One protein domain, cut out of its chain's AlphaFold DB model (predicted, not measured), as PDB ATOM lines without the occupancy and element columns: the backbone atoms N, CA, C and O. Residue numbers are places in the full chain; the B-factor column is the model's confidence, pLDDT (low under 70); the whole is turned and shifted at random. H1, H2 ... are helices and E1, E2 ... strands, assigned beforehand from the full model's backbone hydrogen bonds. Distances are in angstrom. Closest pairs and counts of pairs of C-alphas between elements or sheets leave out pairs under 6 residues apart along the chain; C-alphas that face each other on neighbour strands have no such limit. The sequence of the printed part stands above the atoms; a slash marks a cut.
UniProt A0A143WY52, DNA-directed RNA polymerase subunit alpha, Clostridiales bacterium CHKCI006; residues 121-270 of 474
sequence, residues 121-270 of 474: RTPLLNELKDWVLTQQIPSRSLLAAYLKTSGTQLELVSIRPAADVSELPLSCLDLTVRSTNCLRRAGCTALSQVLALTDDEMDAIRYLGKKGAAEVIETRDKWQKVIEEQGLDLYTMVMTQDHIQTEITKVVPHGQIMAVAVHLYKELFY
ATOM      1  N   ARG A 121     167.949 197.533  81.982       71.12
ATOM      2  CA  ARG A 121     167.604 196.250  82.595       71.12
ATOM      3  C   ARG A 121     168.793 195.657  83.328       71.12
ATOM      4  O   ARG A 121     168.680 195.273  84.488       71.12
ATOM      5  N   THR A 122     169.939 195.585  82.661       69.88
ATOM      6  CA  THR A 122     171.136 194.949  83.218       69.88
ATOM      7  C   THR A 122     171.635 195.658  84.493       69.88
ATOM      8  O   THR A 122     171.870 194.974  85.494       69.88
ATOM      9  N   PRO A 123     171.774 197.000  84.533       66.75
ATOM     10  CA  PRO A 123     172.066 197.731  85.768       66.75
ATOM     11  C   PRO A 123     171.054 197.480  86.893       66.75
ATOM     12  O   PRO A 123     171.461 197.123  87.997       66.75
ATOM     13  N   LEU A 124     169.751 197.587  86.612       74.69
ATOM     14  CA  LEU A 124     168.694 197.403  87.614       74.69
ATOM     15  C   LEU A 124     168.668 195.980  88.184       74.69
ATOM     16  O   LEU A 124     168.535 195.805  89.392       74.69
ATOM     17  N   LEU A 125     168.857 194.959  87.344       78.94
ATOM     18  CA  LEU A 125     168.959 193.566  87.789       78.94
ATOM     19  C   LEU A 125     170.141 193.352  88.736       78.94
ATOM     20  O   LEU A 125     170.020 192.628  89.723       78.94
ATOM     21  N   ASN A 126     171.280 193.986  88.457       77.19
ATOM     22  CA  ASN A 126     172.441 193.902  89.337       77.19
ATOM     23  C   ASN A 126     172.184 194.597  90.678       77.19
ATOM     24  O   ASN A 126     172.494 194.015  91.715       77.19
ATOM     25  N   GLU A 127     171.569 195.783  90.672       81.00
ATOM     26  CA  GLU A 127     171.194 196.485  91.904       81.00
ATOM     27  C   GLU A 127     170.186 195.685  92.740       81.00
ATOM     28  O   GLU A 127     170.356 195.565  93.952       81.00
ATOM     29  N   LEU A 128     169.181 195.072  92.108       85.56
ATOM     30  CA  LEU A 128     168.220 194.193  92.780       85.56
ATOM     31  C   LEU A 128     168.897 192.952  93.366       85.56
ATOM     32  O   LEU A 128     168.628 192.590  94.507       85.56
ATOM     33  N   LYS A 129     169.810 192.313  92.625       88.50
ATOM     34  CA  LYS A 129     170.584 191.165  93.122       88.50
ATOM     35  C   LYS A 129     171.419 191.545  94.346       88.50
ATOM     36  O   LYS A 129     171.450 190.803  95.327       88.50
ATOM     37  N   ASP A 130     172.097 192.687  94.286       83.56
ATOM     38  CA  ASP A 130     172.922 193.182  95.385       83.56
ATOM     39  C   ASP A 130     172.054 193.576  96.591       83.56
ATOM     40  O   ASP A 130     172.430 193.289  97.731       83.56
ATOM     41  N   TRP A 131     170.858 194.130  96.366       89.69
ATOM     42  CA  TRP A 131     169.875 194.369  97.423       89.69
ATOM     43  C   TRP A 131     169.401 193.067  98.072       89.69
ATOM     44  O   TRP A 131     169.438 192.966  99.293       89.69
ATOM     45  N   VAL A 132     169.037 192.040  97.297       89.69
ATOM     46  CA  VAL A 132     168.630 190.734  97.847       89.69
ATOM     47  C   VAL A 132     169.724 190.159  98.756       89.69
ATOM     48  O   VAL A 132     169.428 189.669  99.845       89.69
ATOM     49  N   LEU A 133     170.990 190.279  98.346       87.50
ATOM     50  CA  LEU A 133     172.151 189.800  99.101       87.50
ATOM     51  C   LEU A 133     172.445 190.595 100.376       87.50
ATOM     52  O   LEU A 133     172.831 190.014 101.388       87.50
ATOM     53  N   THR A 134     172.353 191.921 100.308       88.25
ATOM     54  CA  THR A 134     172.886 192.813 101.353       88.25
ATOM     55  C   THR A 134     171.811 193.469 102.203       88.25
ATOM     56  O   THR A 134     172.121 194.000 103.268       88.25
ATOM     57  N   GLN A 135     170.562 193.459 101.734       87.06
ATOM     58  CA  GLN A 135     169.447 194.247 102.260       87.06
ATOM     59  C   GLN A 135     169.759 195.749 102.332       87.06
ATOM     60  O   GLN A 135     169.187 196.486 103.132       87.06
ATOM     61  N   GLN A 136     170.686 196.220 101.492       84.62
ATOM     62  CA  GLN A 136     171.109 197.611 101.419       84.62
ATOM     63  C   GLN A 136     170.997 198.106  99.985       84.62
ATOM     64  O   GLN A 136     171.448 197.452  99.048       84.62
ATOM     65  N   ILE A 137     170.407 199.287  99.822       78.56
ATOM     66  CA  ILE A 137     170.314 199.959  98.527       78.56
ATOM     67  C   ILE A 137     171.264 201.156  98.565       78.56
ATOM     68  O   ILE A 137     171.121 202.019  99.440       78.56
ATOM     69  N   PRO A 138     172.258 201.236  97.665       72.12
ATOM     70  CA  PRO A 138     173.146 202.387  97.618       72.12
ATOM     71  C   PRO A 138     172.350 203.667  97.336       72.12
ATOM     72  O   PRO A 138     171.624 203.754  96.356       72.12
ATOM     73  N   SER A 139     172.530 204.704  98.156       68.19
ATOM     74  CA  SER A 139     171.754 205.961  98.075       68.19
ATOM     75  C   SER A 139     171.816 206.711  96.733       68.19
ATOM     76  O   SER A 139     171.006 207.605  96.503       68.19
ATOM     77  N   ARG A 140     172.776 206.382  95.860       69.00
ATOM     78  CA  ARG A 140     172.966 206.979  94.525       69.00
ATOM     79  C   ARG A 140     172.695 205.997  93.379       69.00
ATOM     80  O   ARG A 140     173.194 206.205  92.279       69.00
ATOM     81  N   SER A 141     171.990 204.903  93.653       76.75
ATOM     82  CA  SER A 141     171.645 203.888  92.658       76.75
ATOM     83  C   SER A 141     170.341 204.237  91.930       76.75
ATOM     84  O   SER A 141     169.553 205.056  92.415       76.75
ATOM     85  N   LEU A 142     170.105 203.615  90.772       73.19
ATOM     86  CA  LEU A 142     168.868 203.811  90.007       73.19
ATOM     87  C   LEU A 142     167.645 203.313  90.789       73.19
ATOM     88  O   LEU A 142     166.630 204.003  90.867       73.19
ATOM     89  N   LEU A 143     167.772 202.158  91.442       78.19
ATOM     90  CA  LEU A 143     166.749 201.586  92.309       78.19
ATOM     91  C   LEU A 143     166.435 202.503  93.501       78.19
ATOM     92  O   LEU A 143     165.267 202.710  93.816       78.19
ATOM     93  N   ALA A 144     167.445 203.103  94.144       77.94
ATOM     94  CA  ALA A 144     167.215 204.054  95.236       77.94
ATOM     95  C   ALA A 144     166.441 205.294  94.771       77.94
ATOM     96  O   ALA A 144     165.548 205.763  95.482       77.94
ATOM     97  N   ALA A 145     166.778 205.819  93.591       73.69
ATOM     98  CA  ALA A 145     166.065 206.944  93.001       73.69
ATOM     99  C   ALA A 145     164.603 206.567  92.713       73.69
ATOM    100  O   ALA A 145     163.699 207.279  93.146       73.69
ATOM    101  N   TYR A 146     164.370 205.413  92.078       85.31
ATOM    102  CA  TYR A 146     163.030 204.898  91.793       85.31
ATOM    103  C   TYR A 146     162.170 204.740  93.051       85.31
ATOM    104  O   TYR A 146     161.063 205.270  93.116       85.31
ATOM    105  N   LEU A 147     162.670 204.038  94.073       87.19
ATOM    106  CA  LEU A 147     161.920 203.785  95.308       87.19
ATOM    107  C   LEU A 147     161.569 205.085  96.037       87.19
ATOM    108  O   LEU A 147     160.481 205.227  96.589       87.19
ATOM    109  N   LYS A 148     162.469 206.073  95.991       86.88
ATOM    110  CA  LYS A 148     162.223 207.396  96.562       86.88
ATOM    111  C   LYS A 148     161.111 208.142  95.821       86.88
ATOM    112  O   LYS A 148     160.241 208.709  96.476       86.88
ATOM    113  N   THR A 149     161.156 208.169  94.492       83.88
ATOM    114  CA  THR A 149     160.214 208.936  93.661       83.88
ATOM    115  C   THR A 149     158.836 208.277  93.610       83.88
ATOM    116  O   THR A 149     157.828 208.952  93.815       83.88
ATOM    117  N   SER A 150     158.788 206.952  93.451       83.75
ATOM    118  CA  SER A 150     157.541 206.172  93.482       83.75
ATOM    119  C   SER A 150     156.925 206.056  94.883       83.75
ATOM    120  O   SER A 150     155.769 205.665  95.014       83.75
ATOM    121  N   GLY A 151     157.684 206.363  95.943       86.00
ATOM    122  CA  GLY A 151     157.254 206.145  97.327       86.00
ATOM    123  C   GLY A 151     157.164 204.664  97.714       86.00
ATOM    124  O   GLY A 151     156.570 204.337  98.742       86.00
ATOM    125  N   THR A 152     157.739 203.776  96.902       88.69
ATOM    126  CA  THR A 152     157.728 202.331  97.122       88.69
ATOM    127  C   THR A 152     158.775 201.934  98.158       88.69
ATOM    128  O   THR A 152     159.933 202.342  98.097       88.69
ATOM    129  N   GLN A 153     158.386 201.088  99.109       90.62
ATOM    130  CA  GLN A 153     159.287 200.462 100.074       90.62
ATOM    131  C   GLN A 153     159.321 198.955  99.849       90.62
ATOM    132  O   GLN A 153     158.276 198.335  99.651       90.62
ATOM    133  N   LEU A 154     160.521 198.379  99.906       91.19
ATOM    134  CA  LEU A 154     160.754 196.947  99.738       91.19
ATOM    135  C   LEU A 154     161.330 196.354 101.017       91.19
ATOM    136  O   LEU A 154     162.319 196.857 101.551       91.19
ATOM    137  N   GLU A 155     160.741 195.251 101.458       92.06
ATOM    138  CA  GLU A 155     161.218 194.456 102.582       92.06
ATOM    139  C   GLU A 155     161.290 192.987 102.163       92.06
ATOM    140  O   GLU A 155     160.279 192.378 101.809       92.06
ATOM    141  N   LEU A 156     162.486 192.399 102.198       90.25
ATOM    142  CA  LEU A 156     162.640 190.960 102.023       90.25
ATOM    143  C   LEU A 156     162.424 190.274 103.374       90.25
ATOM    144  O   LEU A 156     163.283 190.324 104.253       90.25
ATOM    145  N   VAL A 157     161.282 189.610 103.525       91.19
ATOM    146  CA  VAL A 157     160.892 188.949 104.777       91.19
ATOM    147  C   VAL A 157     161.686 187.664 104.981       91.19
ATOM    148  O   VAL A 157     162.179 187.392 106.076       91.19
ATOM    149  N   SER A 158     161.803 186.841 103.937       88.38
ATOM    150  CA  SER A 158     162.587 185.609 104.012       88.38
ATOM    151  C   SER A 158     162.990 185.083 102.640       88.38
ATOM    152  O   SER A 158     162.279 185.279 101.657       88.38
ATOM    153  N   ILE A 159     164.121 184.375 102.607       87.69
ATOM    154  CA  ILE A 159     164.493 183.424 101.556       87.69
ATOM    155  C   ILE A 159     164.870 182.140 102.275       87.69
ATOM    156  O   ILE A 159     165.750 182.150 103.139       87.69
ATOM    157  N   ARG A 160     164.184 181.047 101.961       87.06
ATOM    158  CA  ARG A 160     164.420 179.756 102.606       87.06
ATOM    159  C   ARG A 160     164.268 178.610 101.613       87.06
ATOM    160  O   ARG A 160     163.421 178.717 100.730       87.06
ATOM    161  N   PRO A 161     164.985 177.494 101.804       83.94
ATOM    162  CA  PRO A 161     164.710 176.275 101.061       83.94
ATOM    163  C   PRO A 161     163.251 175.845 101.251       83.94
ATOM    164  O   PRO A 161     162.753 175.812 102.381       83.94
ATOM    165  N   ALA A 162     162.565 175.525 100.158       79.50
ATOM    166  CA  ALA A 162     161.250 174.906 100.198       79.50
ATOM    167  C   ALA A 162     161.425 173.447 100.642       79.50
ATOM    168  O   ALA A 162     162.059 172.651  99.950       79.50
ATOM    169  N   ALA A 163     160.914 173.112 101.828       66.94
ATOM    170  CA  ALA A 163     161.091 171.788 102.421       66.94
ATOM    171  C   ALA A 163     160.276 170.703 101.695       66.94
ATOM    172  O   ALA A 163     160.707 169.552 101.646       66.94
ATOM    173  N   ASP A 164     159.127 171.072 101.121       71.75
ATOM    174  CA  ASP A 164     158.272 170.193 100.330       71.75
ATOM    175  C   ASP A 164     157.594 170.981  99.192       71.75
ATOM    176  O   ASP A 164     157.111 172.099  99.371       71.75
ATOM    177  N   VAL A 165     157.531 170.366  98.011       70.81
ATOM    178  CA  VAL A 165     156.830 170.875  96.823       70.81
ATOM    179  C   VAL A 165     155.322 171.005  97.082       70.81
ATOM    180  O   VAL A 165     154.643 171.807  96.438       70.81
ATOM    181  N   SER A 166     154.786 170.245  98.044       68.50
ATOM    182  CA  SER A 166     153.382 170.324  98.463       68.50
ATOM    183  C   SER A 166     153.007 171.649  99.140       68.50
ATOM    184  O   SER A 166     151.841 172.043  99.090       68.50
ATOM    185  N   GLU A 167     153.981 172.370  99.705       69.44
ATOM    186  CA  GLU A 167     153.772 173.670 100.351       69.44
ATOM    187  C   GLU A 167     153.722 174.831  99.348       69.44
ATOM    188  O   GLU A 167     153.403 175.958  99.726       69.44
ATOM    189  N   LEU A 168     154.034 174.576  98.073       78.06
ATOM    190  CA  LEU A 168     154.141 175.611  97.052       78.06
ATOM    191  C   LEU A 168     152.770 175.884  96.419       78.06
ATOM    192  O   LEU A 168     152.259 175.038  95.675       78.06
ATOM    193  N   PRO A 169     152.152 177.050  96.683       79.69
ATOM    194  CA  PRO A 169     150.856 177.373  96.117       79.69
ATOM    195  C   PRO A 169     150.972 177.612  94.612       79.69
ATOM    196  O   PRO A 169     152.003 178.045  94.099       79.69
ATOM    197  N   LEU A 170     149.867 177.399  93.901       80.94
ATOM    198  CA  LEU A 170     149.791 177.611  92.456       80.94
ATOM    199  C   LEU A 170     150.174 179.045  92.044       80.94
ATOM    200  O   LEU A 170     150.735 179.247  90.976       80.94
ATOM    201  N   SER A 171     149.924 180.034  92.909       70.19
ATOM    202  CA  SER A 171     150.293 181.441  92.693       70.19
ATOM    203  C   SER A 171     151.802 181.689  92.619       70.19
ATOM    204  O   SER A 171     152.226 182.739  92.139       70.19
ATOM    205  N   CYS A 172     152.621 180.750  93.103       70.62
ATOM    206  CA  CYS A 172     154.069 180.845  92.977       70.62
ATOM    207  C   CYS A 172     154.573 180.519  91.567       70.62
ATOM    208  O   CYS A 172     155.732 180.806  91.277       70.62
ATOM    209  N   LEU A 173     153.732 179.938  90.706       74.00
ATOM    210  CA  LEU A 173     154.055 179.698  89.304       74.00
ATOM    211  C   LEU A 173     153.770 180.956  88.483       74.00
ATOM    212  O   LEU A 173     152.785 181.656  88.719       74.00
ATOM    213  N   ASP A 174     154.621 181.226  87.499       71.19
ATOM    214  CA  ASP A 174     154.407 182.287  86.510       71.19
ATOM    215  C   ASP A 174     153.458 181.789  85.408       71.19
ATOM    216  O   ASP A 174     153.836 181.692  84.245       71.19
ATOM    217  N   LEU A 175     152.245 181.401  85.806       75.94
ATOM    218  CA  LEU A 175     151.158 181.060  84.891       75.94
ATOM    219  C   LEU A 175     150.264 182.278  84.678       75.94
ATOM    220  O   LEU A 175     150.015 183.049  85.610       75.94
ATOM    221  N   THR A 176     149.674 182.383  83.492       72.19
ATOM    222  CA  THR A 176     148.627 183.363  83.206       72.19
ATOM    223  C   THR A 176     147.492 183.259  84.223       72.19
ATOM    224  O   THR A 176     147.171 182.191  84.769       72.19
ATOM    225  N   VAL A 177     146.825 184.389  84.473       67.44
ATOM    226  CA  VAL A 177     145.651 184.457  85.355       67.44
ATOM    227  C   VAL A 177     144.585 183.460  84.902       67.44
ATOM    228  O   VAL A 177     143.977 182.778  85.735       67.44
ATOM    229  N   ARG A 178     144.380 183.324  83.587       69.31
ATOM    230  CA  ARG A 178     143.465 182.346  83.003       69.31
ATOM    231  C   ARG A 178     143.864 180.912  83.341       69.31
ATOM    232  O   ARG A 178     143.016 180.183  83.866       69.31
ATOM    233  N   SER A 179     145.107 180.510  83.073       77.44
ATOM    234  CA  SER A 179     145.593 179.153  83.358       77.44
ATOM    235  C   SER A 179     145.515 178.844  84.854       77.44
ATOM    236  O   SER A 179     144.941 177.827  85.255       77.44
ATOM    237  N   THR A 180     145.929 179.791  85.696       78.12
ATOM    238  CA  THR A 180     145.825 179.712  87.161       78.12
ATOM    239  C   THR A 180     144.376 179.532  87.629       78.12
ATOM    240  O   THR A 180     144.080 178.691  88.481       78.12
ATOM    241  N   ASN A 181     143.433 180.294  87.069       78.00
ATOM    242  CA  ASN A 181     142.020 180.210  87.438       78.00
ATOM    243  C   ASN A 181     141.360 178.913  86.953       78.00
ATOM    244  O   ASN A 181     140.504 178.371  87.656       78.00
ATOM    245  N   CYS A 182     141.740 178.405  85.778       82.69
ATOM    246  CA  CYS A 182     141.248 177.125  85.267       82.69
ATOM    247  C   CYS A 182     141.721 175.967  86.152       82.69
ATOM    248  O   CYS A 182     140.897 175.166  86.593       82.69
ATOM    249  N   LEU A 183     143.009 175.945  86.506       83.75
ATOM    250  CA  LEU A 183     143.582 174.965  87.431       83.75
ATOM    251  C   LEU A 183     142.914 175.023  88.811       83.75
ATOM    252  O   LEU A 183     142.492 173.991  89.334       83.75
ATOM    253  N   ARG A 184     142.694 176.225  89.363       84.88
ATOM    254  CA  ARG A 184     141.987 176.387  90.646       84.88
ATOM    255  C   ARG A 184     140.561 175.834  90.599       84.88
ATOM    256  O   ARG A 184     140.121 175.190  91.547       84.88
ATOM    257  N   ARG A 185     139.835 176.050  89.495       83.12
ATOM    258  CA  ARG A 185     138.483 175.491  89.282       83.12
ATOM    259  C   ARG A 185     138.489 173.971  89.111       83.12
ATOM    260  O   ARG A 185     137.506 173.334  89.472       83.12
ATOM    261  N   ALA A 186     139.583 173.409  88.604       83.75
ATOM    262  CA  ALA A 186     139.812 171.968  88.535       83.75
ATOM    263  C   ALA A 186     140.251 171.356  89.882       83.75
ATOM    264  O   ALA A 186     140.490 170.156  89.956       83.75
ATOM    265  N   GLY A 187     140.346 172.156  90.953       84.50
ATOM    266  CA  GLY A 187     140.761 171.695  92.281       84.50
ATOM    267  C   GLY A 187     142.276 171.651  92.491       84.50
ATOM    268  O   GLY A 187     142.725 171.158  93.522       84.50
ATOM    269  N   CYS A 188     143.064 172.182  91.551       85.31
ATOM    270  CA  CYS A 188     144.513 172.297  91.676       85.31
ATOM    271  C   CYS A 188     144.876 173.631  92.341       85.31
ATOM    272  O   CYS A 188     144.651 174.706  91.788       85.31
ATOM    273  N   THR A 189     145.433 173.567  93.545       84.62
ATOM    274  CA  THR A 189     145.836 174.718  94.365       84.62
ATOM    275  C   THR A 189     147.331 174.760  94.670       84.62
ATOM    276  O   THR A 189     147.809 175.801  95.120       84.62
ATOM    277  N   ALA A 190     148.070 173.675  94.423       84.56
ATOM    278  CA  ALA A 190     149.499 173.554  94.717       84.56
ATOM    279  C   ALA A 190     150.303 173.007  93.524       84.56
ATOM    280  O   ALA A 190     149.761 172.295  92.677       84.56
ATOM    281  N   LEU A 191     151.610 173.296  93.488       83.81
ATOM    282  CA  LEU A 191     152.526 172.804  92.451       83.81
ATOM    283  C   LEU A 191     152.576 171.271  92.417       83.81
ATOM    284  O   LEU A 191     152.544 170.691  91.338       83.81
ATOM    285  N   SER A 192     152.573 170.601  93.573       84.31
ATOM    286  CA  SER A 192     152.562 169.130  93.639       84.31
ATOM    287  C   SER A 192     151.396 168.499  92.870       84.31
ATOM    288  O   SER A 192     151.555 167.448  92.258       84.31
ATOM    289  N   GLN A 193     150.236 169.160  92.861       87.75
ATOM    290  CA  GLN A 193     149.061 168.701  92.126       87.75
ATOM    291  C   GLN A 193     149.236 168.914  90.624       87.75
ATOM    292  O   GLN A 193     148.873 168.036  89.857       87.75
ATOM    293  N   VAL A 194     149.846 170.027  90.205       86.81
ATOM    294  CA  VAL A 194     150.166 170.284  88.789       86.81
ATOM    295  C   VAL A 194     151.196 169.283  88.260       86.81
ATOM    296  O   VAL A 194     151.045 168.795  87.146       86.81
ATOM    297  N   LEU A 195     152.203 168.928  89.064       85.81
ATOM    298  CA  LEU A 195     153.199 167.906  88.717       85.81
ATOM    299  C   LEU A 195     152.598 166.499  88.594       85.81
ATOM    300  O   LEU A 195     153.136 165.671  87.867       85.81
ATOM    301  N   ALA A 196     151.503 166.222  89.303       86.31
ATOM    302  CA  ALA A 196     150.825 164.930  89.258       86.31
ATOM    303  C   ALA A 196     149.872 164.778  88.059       86.31
ATOM    304  O   ALA A 196     149.453 163.658  87.777       86.31
ATOM    305  N   LEU A 197     149.523 165.876  87.376       86.75
ATOM    306  CA  LEU A 197     148.643 165.841  86.211       86.75
ATOM    307  C   LEU A 197     149.378 165.309  84.981       86.75
ATOM    308  O   LEU A 197     150.453 165.794  84.609       86.75
ATOM    309  N   THR A 198     148.742 164.360  84.306       87.31
ATOM    310  CA  THR A 198     149.150 163.897  82.977       87.31
ATOM    311  C   THR A 198     148.745 164.895  81.889       87.31
ATOM    312  O   THR A 198     147.838 165.705  82.080       87.31
ATOM    313  N   ASP A 199     149.396 164.825  80.727       85.56
ATOM    314  CA  ASP A 199     149.086 165.698  79.581       85.56
ATOM    315  C   ASP A 199     147.613 165.557  79.154       85.56
ATOM    316  O   ASP A 199     146.923 166.555  78.948       85.56
ATOM    317  N   ASP A 200     147.097 164.323  79.142       82.50
ATOM    318  CA  ASP A 200     145.697 164.021  78.822       82.50
ATOM    319  C   ASP A 200     144.720 164.647  79.837       82.50
ATOM    320  O   ASP A 200     143.645 165.131  79.473       82.50
ATOM    321  N   GLU A 201     145.081 164.658  81.124       83.44
ATOM    322  CA  GLU A 201     144.278 165.287  82.176       83.44
ATOM    323  C   GLU A 201     144.304 166.814  82.077       83.44
ATOM    324  O   GLU A 201     143.283 167.446  82.351       83.44
ATOM    325  N   MET A 202     145.423 167.409  81.648       80.81
ATOM    326  CA  MET A 202     145.530 168.852  81.414       80.81
ATOM    327  C   MET A 202     144.669 169.303  80.234       80.81
ATOM    328  O   MET A 202     143.945 170.296  80.348       80.81
ATOM    329  N   ASP A 203     144.672 168.544  79.137       79.81
ATOM    330  CA  ASP A 203     143.814 168.806  77.977       79.81
ATOM    331  C   ASP A 203     142.318 168.655  78.307       79.81
ATOM    332  O   ASP A 203     141.465 169.319  77.705       79.81
ATOM    333  N   ALA A 204     141.983 167.836  79.309       81.94
ATOM    334  CA  ALA A 204     140.620 167.662  79.803       81.94
ATOM    335  C   ALA A 204     140.138 168.802  80.727       81.94
ATOM    336  O   ALA A 204     138.938 168.880  81.030       81.94
ATOM    337  N   ILE A 205     141.019 169.712  81.172       81.12
ATOM    338  CA  ILE A 205     140.633 170.828  82.045       81.12
ATOM    339  C   ILE A 205     139.740 171.808  81.284       81.12
ATOM    340  O   ILE A 205     140.137 172.516  80.353       81.12
ATOM    341  N   ARG A 206     138.491 171.898  81.746       74.19
ATOM    342  CA  ARG A 206     137.469 172.762  81.158       74.19
ATOM    343  C   ARG A 206     137.954 174.217  81.109       74.19
ATOM    344  O   ARG A 206     138.313 174.789  82.134       74.19
ATOM    345  N   TYR A 207     137.861 174.825  79.926       75.00
ATOM    346  CA  TYR A 207     138.204 176.228  79.636       75.00
ATOM    347  C   TYR A 207     139.696 176.590  79.585       75.00
ATOM    348  O   TYR A 207     140.001 177.741  79.260       75.00
ATOM    349  N   LEU A 208     140.611 175.638  79.801       73.69
ATOM    350  CA  LEU A 208     142.049 175.882  79.660       73.69
ATOM    351  C   LEU A 208     142.426 176.116  78.183       73.69
ATOM    352  O   LEU A 208     143.042 177.127  77.846       73.69
ATOM    353  N   GLY A 209     141.929 175.252  77.287       75.75
ATOM    354  CA  GLY A 209     142.206 175.306  75.846       75.75
ATOM    355  C   GLY A 209     143.654 174.921  75.509       75.75
ATOM    356  O   GLY A 209     144.508 174.870  76.383       75.75
ATOM    357  N   LYS A 210     143.951 174.681  74.224       76.38
ATOM    358  CA  LYS A 210     145.267 174.162  73.787       76.38
ATOM    359  C   LYS A 210     146.452 175.053  74.182       76.38
ATOM    360  O   LYS A 210     147.502 174.547  74.549       76.38
ATOM    361  N   LYS A 211     146.281 176.379  74.114       74.31
ATOM    362  CA  LYS A 211     147.334 177.348  74.463       74.31
ATOM    363  C   LYS A 211     147.631 177.351  75.967       74.31
ATOM    364  O   LYS A 211     148.793 177.326  76.344       74.31
ATOM    365  N   GLY A 212     146.591 177.335  76.805       76.94
ATOM    366  CA  GLY A 212     146.758 177.247  78.257       76.94
ATOM    367  C   GLY A 212     147.302 175.885  78.694       76.94
ATOM    368  O   GLY A 212     148.142 175.824  79.578       76.94
ATOM    369  N   ALA A 213     146.884 174.793  78.045       79.75
ATOM    370  CA  ALA A 213     147.419 173.462  78.324       79.75
ATOM    371  C   ALA A 213     148.920 173.388  78.008       79.75
ATOM    372  O   ALA A 213     149.696 172.968  78.860       79.75
ATOM    373  N   ALA A 214     149.341 173.896  76.845       81.00
ATOM    374  CA  ALA A 214     150.754 173.975  76.481       81.00
ATOM    375  C   ALA A 214     151.578 174.805  77.483       81.00
ATOM    376  O   ALA A 214     152.644 174.365  77.899       81.00
ATOM    377  N   GLU A 215     151.064 175.960  77.919       82.38
ATOM    378  CA  GLU A 215     151.706 176.803  78.939       82.38
ATOM    379  C   GLU A 215     151.897 176.057  80.272       82.38
ATOM    380  O   GLU A 215     152.967 176.114  80.887       82.38
ATOM    381  N   VAL A 216     150.860 175.344  80.726       84.81
ATOM    382  CA  VAL A 216     150.899 174.586  81.983       84.81
ATOM    383  C   VAL A 216     151.858 173.401  81.880       84.81
ATOM    384  O   VAL A 216     152.627 173.193  82.816       84.81
ATOM    385  N   ILE A 217     151.864 172.673  80.758       85.81
ATOM    386  CA  ILE A 217     152.797 171.565  80.490       85.81
ATOM    387  C   ILE A 217     154.241 172.072  80.483       85.81
ATOM    388  O   ILE A 217     155.078 171.550  81.215       85.81
ATOM    389  N   GLU A 218     154.530 173.136  79.730       86.31
ATOM    390  CA  GLU A 218     155.871 173.726  79.668       86.31
ATOM    391  C   GLU A 218     156.348 174.165  81.060       86.31
ATOM    392  O   GLU A 218     157.480 173.893  81.467       86.31
ATOM    393  N   THR A 219     155.458 174.802  81.823       83.81
ATOM    394  CA  THR A 219     155.744 175.230  83.192       83.81
ATOM    395  C   THR A 219     155.985 174.029  84.108       83.81
ATOM    396  O   THR A 219     156.967 174.030  84.852       83.81
ATOM    397  N   ARG A 220     155.142 172.989  84.044       87.31
ATOM    398  CA  ARG A 220     155.294 171.741  84.809       87.31
ATOM    399  C   ARG A 220     156.655 171.109  84.536       87.31
ATOM    400  O   ARG A 220     157.404 170.876  85.481       87.31
ATOM    401  N   ASP A 221     156.986 170.887  83.269       86.31
ATOM    402  CA  ASP A 221     158.204 170.191  82.854       86.31
ATOM    403  C   ASP A 221     159.457 170.981  83.251       86.31
ATOM    404  O   ASP A 221     160.432 170.418  83.760       86.31
ATOM    405  N   LYS A 222     159.411 172.312  83.103       85.00
ATOM    406  CA  LYS A 222     160.462 173.213  83.584       85.00
ATOM    407  C   LYS A 222     160.688 173.048  85.085       85.00
ATOM    408  O   LYS A 222     161.831 172.889  85.510       85.00
ATOM    409  N   TRP A 223     159.630 173.102  85.893       82.62
ATOM    410  CA  TRP A 223     159.753 172.996  87.349       82.62
ATOM    411  C   TRP A 223     160.141 171.594  87.805       82.62
ATOM    412  O   TRP A 223     160.939 171.476  88.729       82.62
ATOM    413  N   GLN A 224     159.654 170.549  87.139       84.88
ATOM    414  CA  GLN A 224     160.055 169.173  87.411       84.88
ATOM    415  C   GLN A 224     161.562 168.998  87.215       84.88
ATOM    416  O   GLN A 224     162.249 168.523  88.117       84.88
ATOM    417  N   LYS A 225     162.094 169.480  86.088       84.12
ATOM    418  CA  LYS A 225     163.534 169.461  85.824       84.12
ATOM    419  C   LYS A 225     164.320 170.246  86.872       84.12
ATOM    420  O   LYS A 225     165.341 169.767  87.354       84.12
ATOM    421  N   VAL A 226     163.840 171.435  87.248       82.19
ATOM    422  CA  VAL A 226     164.482 172.231  88.301       82.19
ATOM    423  C   VAL A 226     164.522 171.452  89.608       82.19
ATOM    424  O   VAL A 226     165.593 171.398  90.178       82.19
ATOM    425  N   ILE A 227     163.423 170.824  90.041       82.69
ATOM    426  CA  ILE A 227     163.344 170.036  91.287       82.69
ATOM    427  C   ILE A 227     164.293 168.829  91.264       82.69
ATOM    428  O   ILE A 227     164.898 168.493  92.281       82.69
ATOM    429  N   GLU A 228     164.410 168.157  90.118       81.69
ATOM    430  CA  GLU A 228     165.294 167.000  89.947       81.69
ATOM    431  C   GLU A 228     166.780 167.399  89.965       81.69
ATOM    432  O   GLU A 228     167.611 166.681  90.524       81.69
ATOM    433  N   GLU A 229     167.127 168.541  89.364       81.50
ATOM    434  CA  GLU A 229     168.509 169.016  89.235       81.50
ATOM    435  C   GLU A 229     168.974 169.865  90.430       81.50
ATOM    436  O   GLU A 229     170.164 169.898  90.753       81.50
ATOM    437  N   GLN A 230     168.057 170.608  91.051       75.62
ATOM    438  CA  GLN A 230     168.316 171.664  92.025       75.62
ATOM    439  C   GLN A 230     167.199 171.690  93.086       75.62
ATOM    440  O   GLN A 230     166.034 171.416  92.825       75.62
ATOM    441  N   GLY A 231     167.532 172.049  94.327       81.62
ATOM    442  CA  GLY A 231     166.490 172.357  95.312       81.62
ATOM    443  C   GLY A 231     165.651 173.567  94.874       81.62
ATOM    444  O   GLY A 231     165.980 174.250  93.903       81.62
ATOM    445  N   LEU A 232     164.616 173.898  95.639       85.50
ATOM    446  CA  LEU A 232     163.844 175.129  95.460       85.50
ATOM    447  C   LEU A 232     164.029 176.042  96.670       85.50
ATOM    448  O   LEU A 232     164.071 175.556  97.797       85.50
ATOM    449  N   ASP A 233     164.083 177.352  96.442       86.19
ATOM    450  CA  ASP A 233     163.959 178.367  97.484       86.19
ATOM    451  C   ASP A 233     162.626 179.108  97.328       86.19
ATOM    452  O   ASP A 233     162.214 179.484  96.228       86.19
ATOM    453  N   LEU A 234     161.954 179.331  98.452       86.56
ATOM    454  CA  LEU A 234     160.804 180.209  98.575       86.56
ATOM    455  C   LEU A 234     161.292 181.564  99.079       86.56
ATOM    456  O   LEU A 234     161.944 181.629 100.128       86.56
ATOM    457  N   TYR A 235     160.950 182.633  98.364       88.25
ATOM    458  CA  TYR A 235     161.140 183.983  98.870       88.25
ATOM    459  C   TYR A 235     159.806 184.675  99.109       88.25
ATOM    460  O   TYR A 235     158.854 184.505  98.346       88.25
ATOM    461  N   THR A 236     159.780 185.479 100.167       89.25
ATOM    462  CA  THR A 236     158.658 186.341 100.521       89.25
ATOM    463  C   THR A 236     159.169 187.763 100.661       89.25
ATOM    464  O   THR A 236     160.110 188.032 101.410       89.25
ATOM    465  N   MET A 237     158.529 188.665  99.933       91.44
ATOM    466  CA  MET A 237     158.779 190.095  99.944       91.44
ATOM    467  C   MET A 237     157.486 190.820 100.296       91.44
ATOM    468  O   MET A 237     156.413 190.435  99.842       91.44
ATOM    469  N   VAL A 238     157.605 191.915 101.036       90.88
ATOM    470  CA  VAL A 238     156.533 192.891 101.198       90.88
ATOM    471  C   VAL A 238     156.916 194.150 100.435       90.88
ATOM    472  O   VAL A 238     157.980 194.733 100.648       90.88
ATOM    473  N   MET A 239     156.030 194.563  99.538       89.81
ATOM    474  CA  MET A 239     156.104 195.840  98.846       89.81
ATOM    475  C   MET A 239     155.037 196.767  99.420       89.81
ATOM    476  O   MET A 239     153.859 196.413  99.452       89.81
ATOM    477  N   THR A 240     155.434 197.956  99.871       89.12
ATOM    478  CA  THR A 240     154.502 198.983 100.351       89.12
ATOM    479  C   THR A 240     154.521 200.170  99.401       89.12
ATOM    480  O   THR A 240     155.571 200.771  99.205       89.12
ATOM    481  N   GLN A 241     153.367 200.529  98.846       83.94
ATOM    482  CA  GLN A 241     153.203 201.688  97.966       83.94
ATOM    483  C   GLN A 241     151.877 202.374  98.302       83.94
ATOM    484  O   GLN A 241     150.855 201.698  98.412       83.94
ATOM    485  N   ASP A 242     151.897 203.692  98.523       80.62
ATOM    486  CA  ASP A 242     150.713 204.495  98.884       80.62
ATOM    487  C   ASP A 242     149.881 203.900 100.039       80.62
ATOM    488  O   ASP A 242     148.656 203.827  99.990       80.62
ATOM    489  N   HIS A 243     150.565 203.444 101.096       79.94
ATOM    490  CA  HIS A 243     149.991 202.763 102.272       79.94
ATOM    491  C   HIS A 243     149.355 201.387 102.014       79.94
ATOM    492  O   HIS A 243     148.859 200.764 102.953       79.94
ATOM    493  N   ILE A 244     149.398 200.881 100.784       82.50
ATOM    494  CA  ILE A 244     148.947 199.534 100.447       82.50
ATOM    495  C   ILE A 244     150.145 198.592 100.527       82.50
ATOM    496  O   ILE A 244     151.167 198.822  99.878       82.50
ATOM    497  N   GLN A 245     150.001 197.526 101.311       86.88
ATOM    498  CA  GLN A 245     150.993 196.463 101.421       86.88
ATOM    499  C   GLN A 245     150.592 195.279 100.550       86.88
ATOM    500  O   GLN A 245     149.481 194.760 100.667       86.88
ATOM    501  N   THR A 246     151.520 194.843  99.710       84.31
ATOM    502  CA  THR A 246     151.382 193.658  98.872       84.31
ATOM    503  C   THR A 246     152.464 192.669  99.268       84.31
ATOM    504  O   THR A 246     153.656 192.961  99.159       84.31
ATOM    505  N   GLU A 247     152.050 191.495  99.735       86.50
ATOM    506  CA  GLU A 247     152.953 190.380 100.001       86.50
ATOM    507  C   GLU A 247     153.104 189.535  98.733       86.50
ATOM    508  O   GLU A 247     152.120 189.067  98.157       86.50
ATOM    509  N   ILE A 248     154.345 189.346  98.296       84.00
ATOM    510  CA  ILE A 248     154.701 188.594  97.098       84.00
ATOM    511  C   ILE A 248     155.525 187.395  97.539       84.00
ATOM    512  O   ILE A 248     156.615 187.540  98.095       84.00
ATOM    513  N   THR A 249     154.993 186.202  97.278       84.88
ATOM    514  CA  THR A 249     155.660 184.933  97.567       84.88
ATOM    515  C   THR A 249     155.841 184.144  96.278       84.88
ATOM    516  O   THR A 249     154.869 183.828  95.587       84.88
ATOM    517  N   LYS A 250     157.090 183.825  95.945       84.56
ATOM    518  CA  LYS A 250     157.469 183.173  94.686       84.56
ATOM    519  C   LYS A 250     158.566 182.140  94.926       84.56
ATOM    520  O   LYS A 250     159.293 182.187  95.920       84.56
ATOM    521  N   VAL A 251     158.663 181.201  93.994       84.31
ATOM    522  CA  VAL A 251     159.626 180.098  94.029       84.31
ATOM    523  C   VAL A 251     160.737 180.377  93.034       84.31
ATOM    524  O   VAL A 251     160.482 180.877  91.942       84.31
ATOM    525  N   VAL A 252     161.966 180.037  93.404       85.25
ATOM    526  CA  VAL A 252     163.139 180.094  92.528       85.25
ATOM    527  C   VAL A 252     163.993 178.838  92.702       85.25
ATOM    528  O   VAL A 252     163.907 178.180  93.742       85.25
ATOM    529  N   PRO A 253     164.837 178.481  91.721       85.00
ATOM    530  CA  PRO A 253     165.828 177.432  91.921       85.00
ATOM    531  C   PRO A 253     166.766 177.769  93.090       85.00
ATOM    532  O   PRO A 253     167.159 178.926  93.271       85.00
ATOM    533  N   HIS A 254     167.140 176.759  93.872       84.44
ATOM    534  CA  HIS A 254     167.937 176.927  95.083       84.44
ATOM    535  C   HIS A 254     169.269 177.626  94.797       84.44
ATOM    536  O   HIS A 254     170.005 177.257  93.879       84.44
ATOM    537  N   GLY A 255     169.579 178.655  95.585       81.88
ATOM    538  CA  GLY A 255     170.796 179.454  95.444       81.88
ATOM    539  C   GLY A 255     170.824 180.388  94.224       81.88
ATOM    540  O   GLY A 255     171.796 181.130  94.054       81.88
ATOM    541  N   GLN A 256     169.780 180.422  93.385       86.12
ATOM    542  CA  GLN A 256     169.712 181.310  92.222       86.12
ATOM    543  C   GLN A 256     169.155 182.692  92.574       86.12
ATOM    544  O   GLN A 256     168.053 183.083  92.193       86.12
ATOM    545  N   ILE A 257     169.976 183.496  93.242       85.88
ATOM    546  CA  ILE A 257     169.622 184.865  93.654       85.88
ATOM    547  C   ILE A 257     169.271 185.763  92.459       85.88
ATOM    548  O   ILE A 257     168.395 186.619  92.554       85.88
ATOM    549  N   MET A 258     169.915 185.556  91.305       87.00
ATOM    550  CA  MET A 258     169.579 186.317  90.098       87.00
ATOM    551  C   MET A 258     168.153 186.028  89.612       87.00
ATOM    552  O   MET A 258     167.506 186.925  89.085       87.00
ATOM    553  N   ALA A 259     167.631 184.817  89.828       84.56
ATOM    554  CA  ALA A 259     166.240 184.522  89.504       84.56
ATOM    555  C   ALA A 259     165.293 185.379  90.360       84.56
ATOM    556  O   ALA A 259     164.372 185.978  89.813       84.56
ATOM    557  N   VAL A 260     165.582 185.539  91.660       87.00
ATOM    558  CA  VAL A 260     164.843 186.464  92.541       87.00
ATOM    559  C   VAL A 260     164.886 187.879  91.966       87.00
ATOM    560  O   VAL A 260     163.839 188.475  91.748       87.00
ATOM    561  N   ALA A 261     166.074 188.391  91.629       85.56
ATOM    562  CA  ALA A 261     166.228 189.729  91.055       85.56
ATOM    563  C   ALA A 261     165.439 189.920  89.746       85.56
ATOM    564  O   ALA A 261     164.850 190.977  89.536       85.56
ATOM    565  N   VAL A 262     165.382 188.901  88.883       82.19
ATOM    566  CA  VAL A 262     164.578 188.931  87.650       82.19
ATOM    567  C   VAL A 262     163.084 188.989  87.950       82.19
ATOM    568  O   VAL A 262     162.381 189.760  87.299       82.19
ATOM    569  N   HIS A 263     162.590 188.218  88.921       84.50
ATOM    570  CA  HIS A 263     161.189 188.322  89.328       84.50
ATOM    571  C   HIS A 263     160.880 189.709  89.894       84.50
ATOM    572  O   HIS A 263     159.932 190.341  89.445       84.50
ATOM    573  N   LEU A 264     161.719 190.225  90.795       86.56
ATOM    574  CA  LEU A 264     161.563 191.574  91.346       86.56
ATOM    575  C   LEU A 264     161.548 192.645  90.256       86.56
ATOM    576  O   LEU A 264     160.731 193.556  90.295       86.56
ATOM    577  N   TYR A 265     162.425 192.522  89.261       84.12
ATOM    578  CA  TYR A 265     162.443 193.431  88.123       84.12
ATOM    579  C   TYR A 265     161.109 193.425  87.377       84.12
ATOM    580  O   TYR A 265     160.612 194.483  87.001       84.12
ATOM    581  N   LYS A 266     160.517 192.243  87.171       81.88
ATOM    582  CA  LYS A 266     159.210 192.143  86.523       81.88
ATOM    583  C   LYS A 266     158.118 192.806  87.361       81.88
ATOM    584  O   LYS A 266     157.399 193.643  86.839       81.88
ATOM    585  N   GLU A 267     158.056 192.497  88.653       82.69
ATOM    586  CA  GLU A 267     157.058 193.070  89.568       82.69
ATOM    587  C   GLU A 267     157.144 194.604  89.646       82.69
ATOM    588  O   GLU A 267     156.123 195.280  89.724       82.69
ATOM    589  N   LEU A 268     158.358 195.166  89.610       83.25
ATOM    590  CA  LEU A 268     158.573 196.607  89.757       83.25
ATOM    591  C   LEU A 268     158.451 197.396  88.461       83.25
ATOM    592  O   LEU A 268     158.112 198.573  88.510       83.25
ATOM    593  N   PHE A 269     158.786 196.797  87.318       79.00
ATOM    594  CA  PHE A 269     158.966 197.548  86.078       79.00
ATOM    595  C   PHE A 269     158.132 197.024  84.909       79.00
ATOM    596  O   PHE A 269     158.041 197.717  83.902       79.00
ATOM    597  N   TYR A 270     157.528 195.838  84.997       70.00
ATOM    598  CA  TYR A 270     156.804 195.204  83.890       70.00
ATOM    599  C   TYR A 270     155.297 195.467  83.968       70.00
ATOM    600  O   TYR A 270     154.503 194.591  84.292       70.00
TER     601      TYR A 270
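Overview. This is residues 121 to 270 of the 474 residues of the protein "DNA-directed RNA polymerase subunit alpha" of Clostridiales bacterium CHKCI006 (UniProt A0A143WY52). Two lobes lie end to end: in one, a twisted sheet of three strands has H7 over one face, H1 crosses H7, and H2 touches H1; in the other, the long helix H6 has the short helices H3, H4 and H5 packed along it. The lobes are joined by the long link from E1 to H3 and by the tight link from H6 to E2. The 150 printed residues hold seven named helices and three named strands, in the order H1 H2 E1 H3 H4 H5 H6 E2 E3 H7, and the class is mixed, helices and strands. The sheet runs E1 E2 E3, all antiparallel. The whole is compact, with a radius of gyration of the C-alphas of 17.0 A, yet elongated, spanning 53 by 32 by 25 A.

Arrangement. In the sheet, E2, residues 232 to 241, is the inner strand, and E1, residues 153 to 161, and E3, residues 244 to 253, are the edge strands. E1 and E2 are antiparallel at 167 degrees, with N 155 and O 238 at 2.9 A. E2 and E3 form a hairpin at 161 degrees, with N 237 and O 248 at 2.9 A. H7, residues 257 to 269, is on one face of the sheet, making two layers, a helix over one face of a sheet; the closest C-alphas of E3 and H7, Val 252 and Ala 259, are 6.2 A apart. H1, residues 121 to 134, touches H7 at a steep tilt of 59 degrees, opposite ways, closest at the C-alphas of Lys 129 and Ala 261, 5.0 A. H2, residues 142 to 150, touches residues 124 to 128 of H1, about perpendicular at 88 degrees, closest at the C-alphas of Leu 124 and Leu 143, 6.6 A. H6, residues 209 to 229, only grazes the sheet with residues 223 to 229 and is the hub, touching three helices. Its residues 212 to 216 touch H3, residues 177 to 185, about perpendicular at 85 degrees, closest at the C-alphas of Ser 179 and Gly 212, 5.6 A. H5, residues 199 to 203, touches H6, closest at the C-alphas of Met 202 and Ala 213, 5.9 A. H4, residues 191 to 196, only just touches H6, with 3 pairs of C-alphas within 8 A, closest at those of Leu 195 and Arg 220, 5.9 A. H6 and H7 are apart. In each of the seven helices every O i to N i+4 pair is within hydrogen-bond range.

Along the chain. E2 is 28.7 A long, E3 29.1 A and E1 24.8 A. H6 is 30.2 A long, from C-alpha 209 at (142.206, 175.306, 75.846) to C-alpha 229 at (168.509, 169.016, 89.235). H1 begins at C-alpha 121 at (167.604, 196.250, 82.595) and measures 19.8 A; H7 measures 18.2 A.

Size, cuts and confidence. The two C-alphas farthest apart, Arg 140 and Asp 200, are 53.3 A apart. The printed part has no cut. Its long link is E1 to H3, residues 162 to 176. Mean pLDDT of the printed part is 81.9; residues 122 to 123, 139 to 140, 163, 166 to 167 and 177 to 178 are under 70.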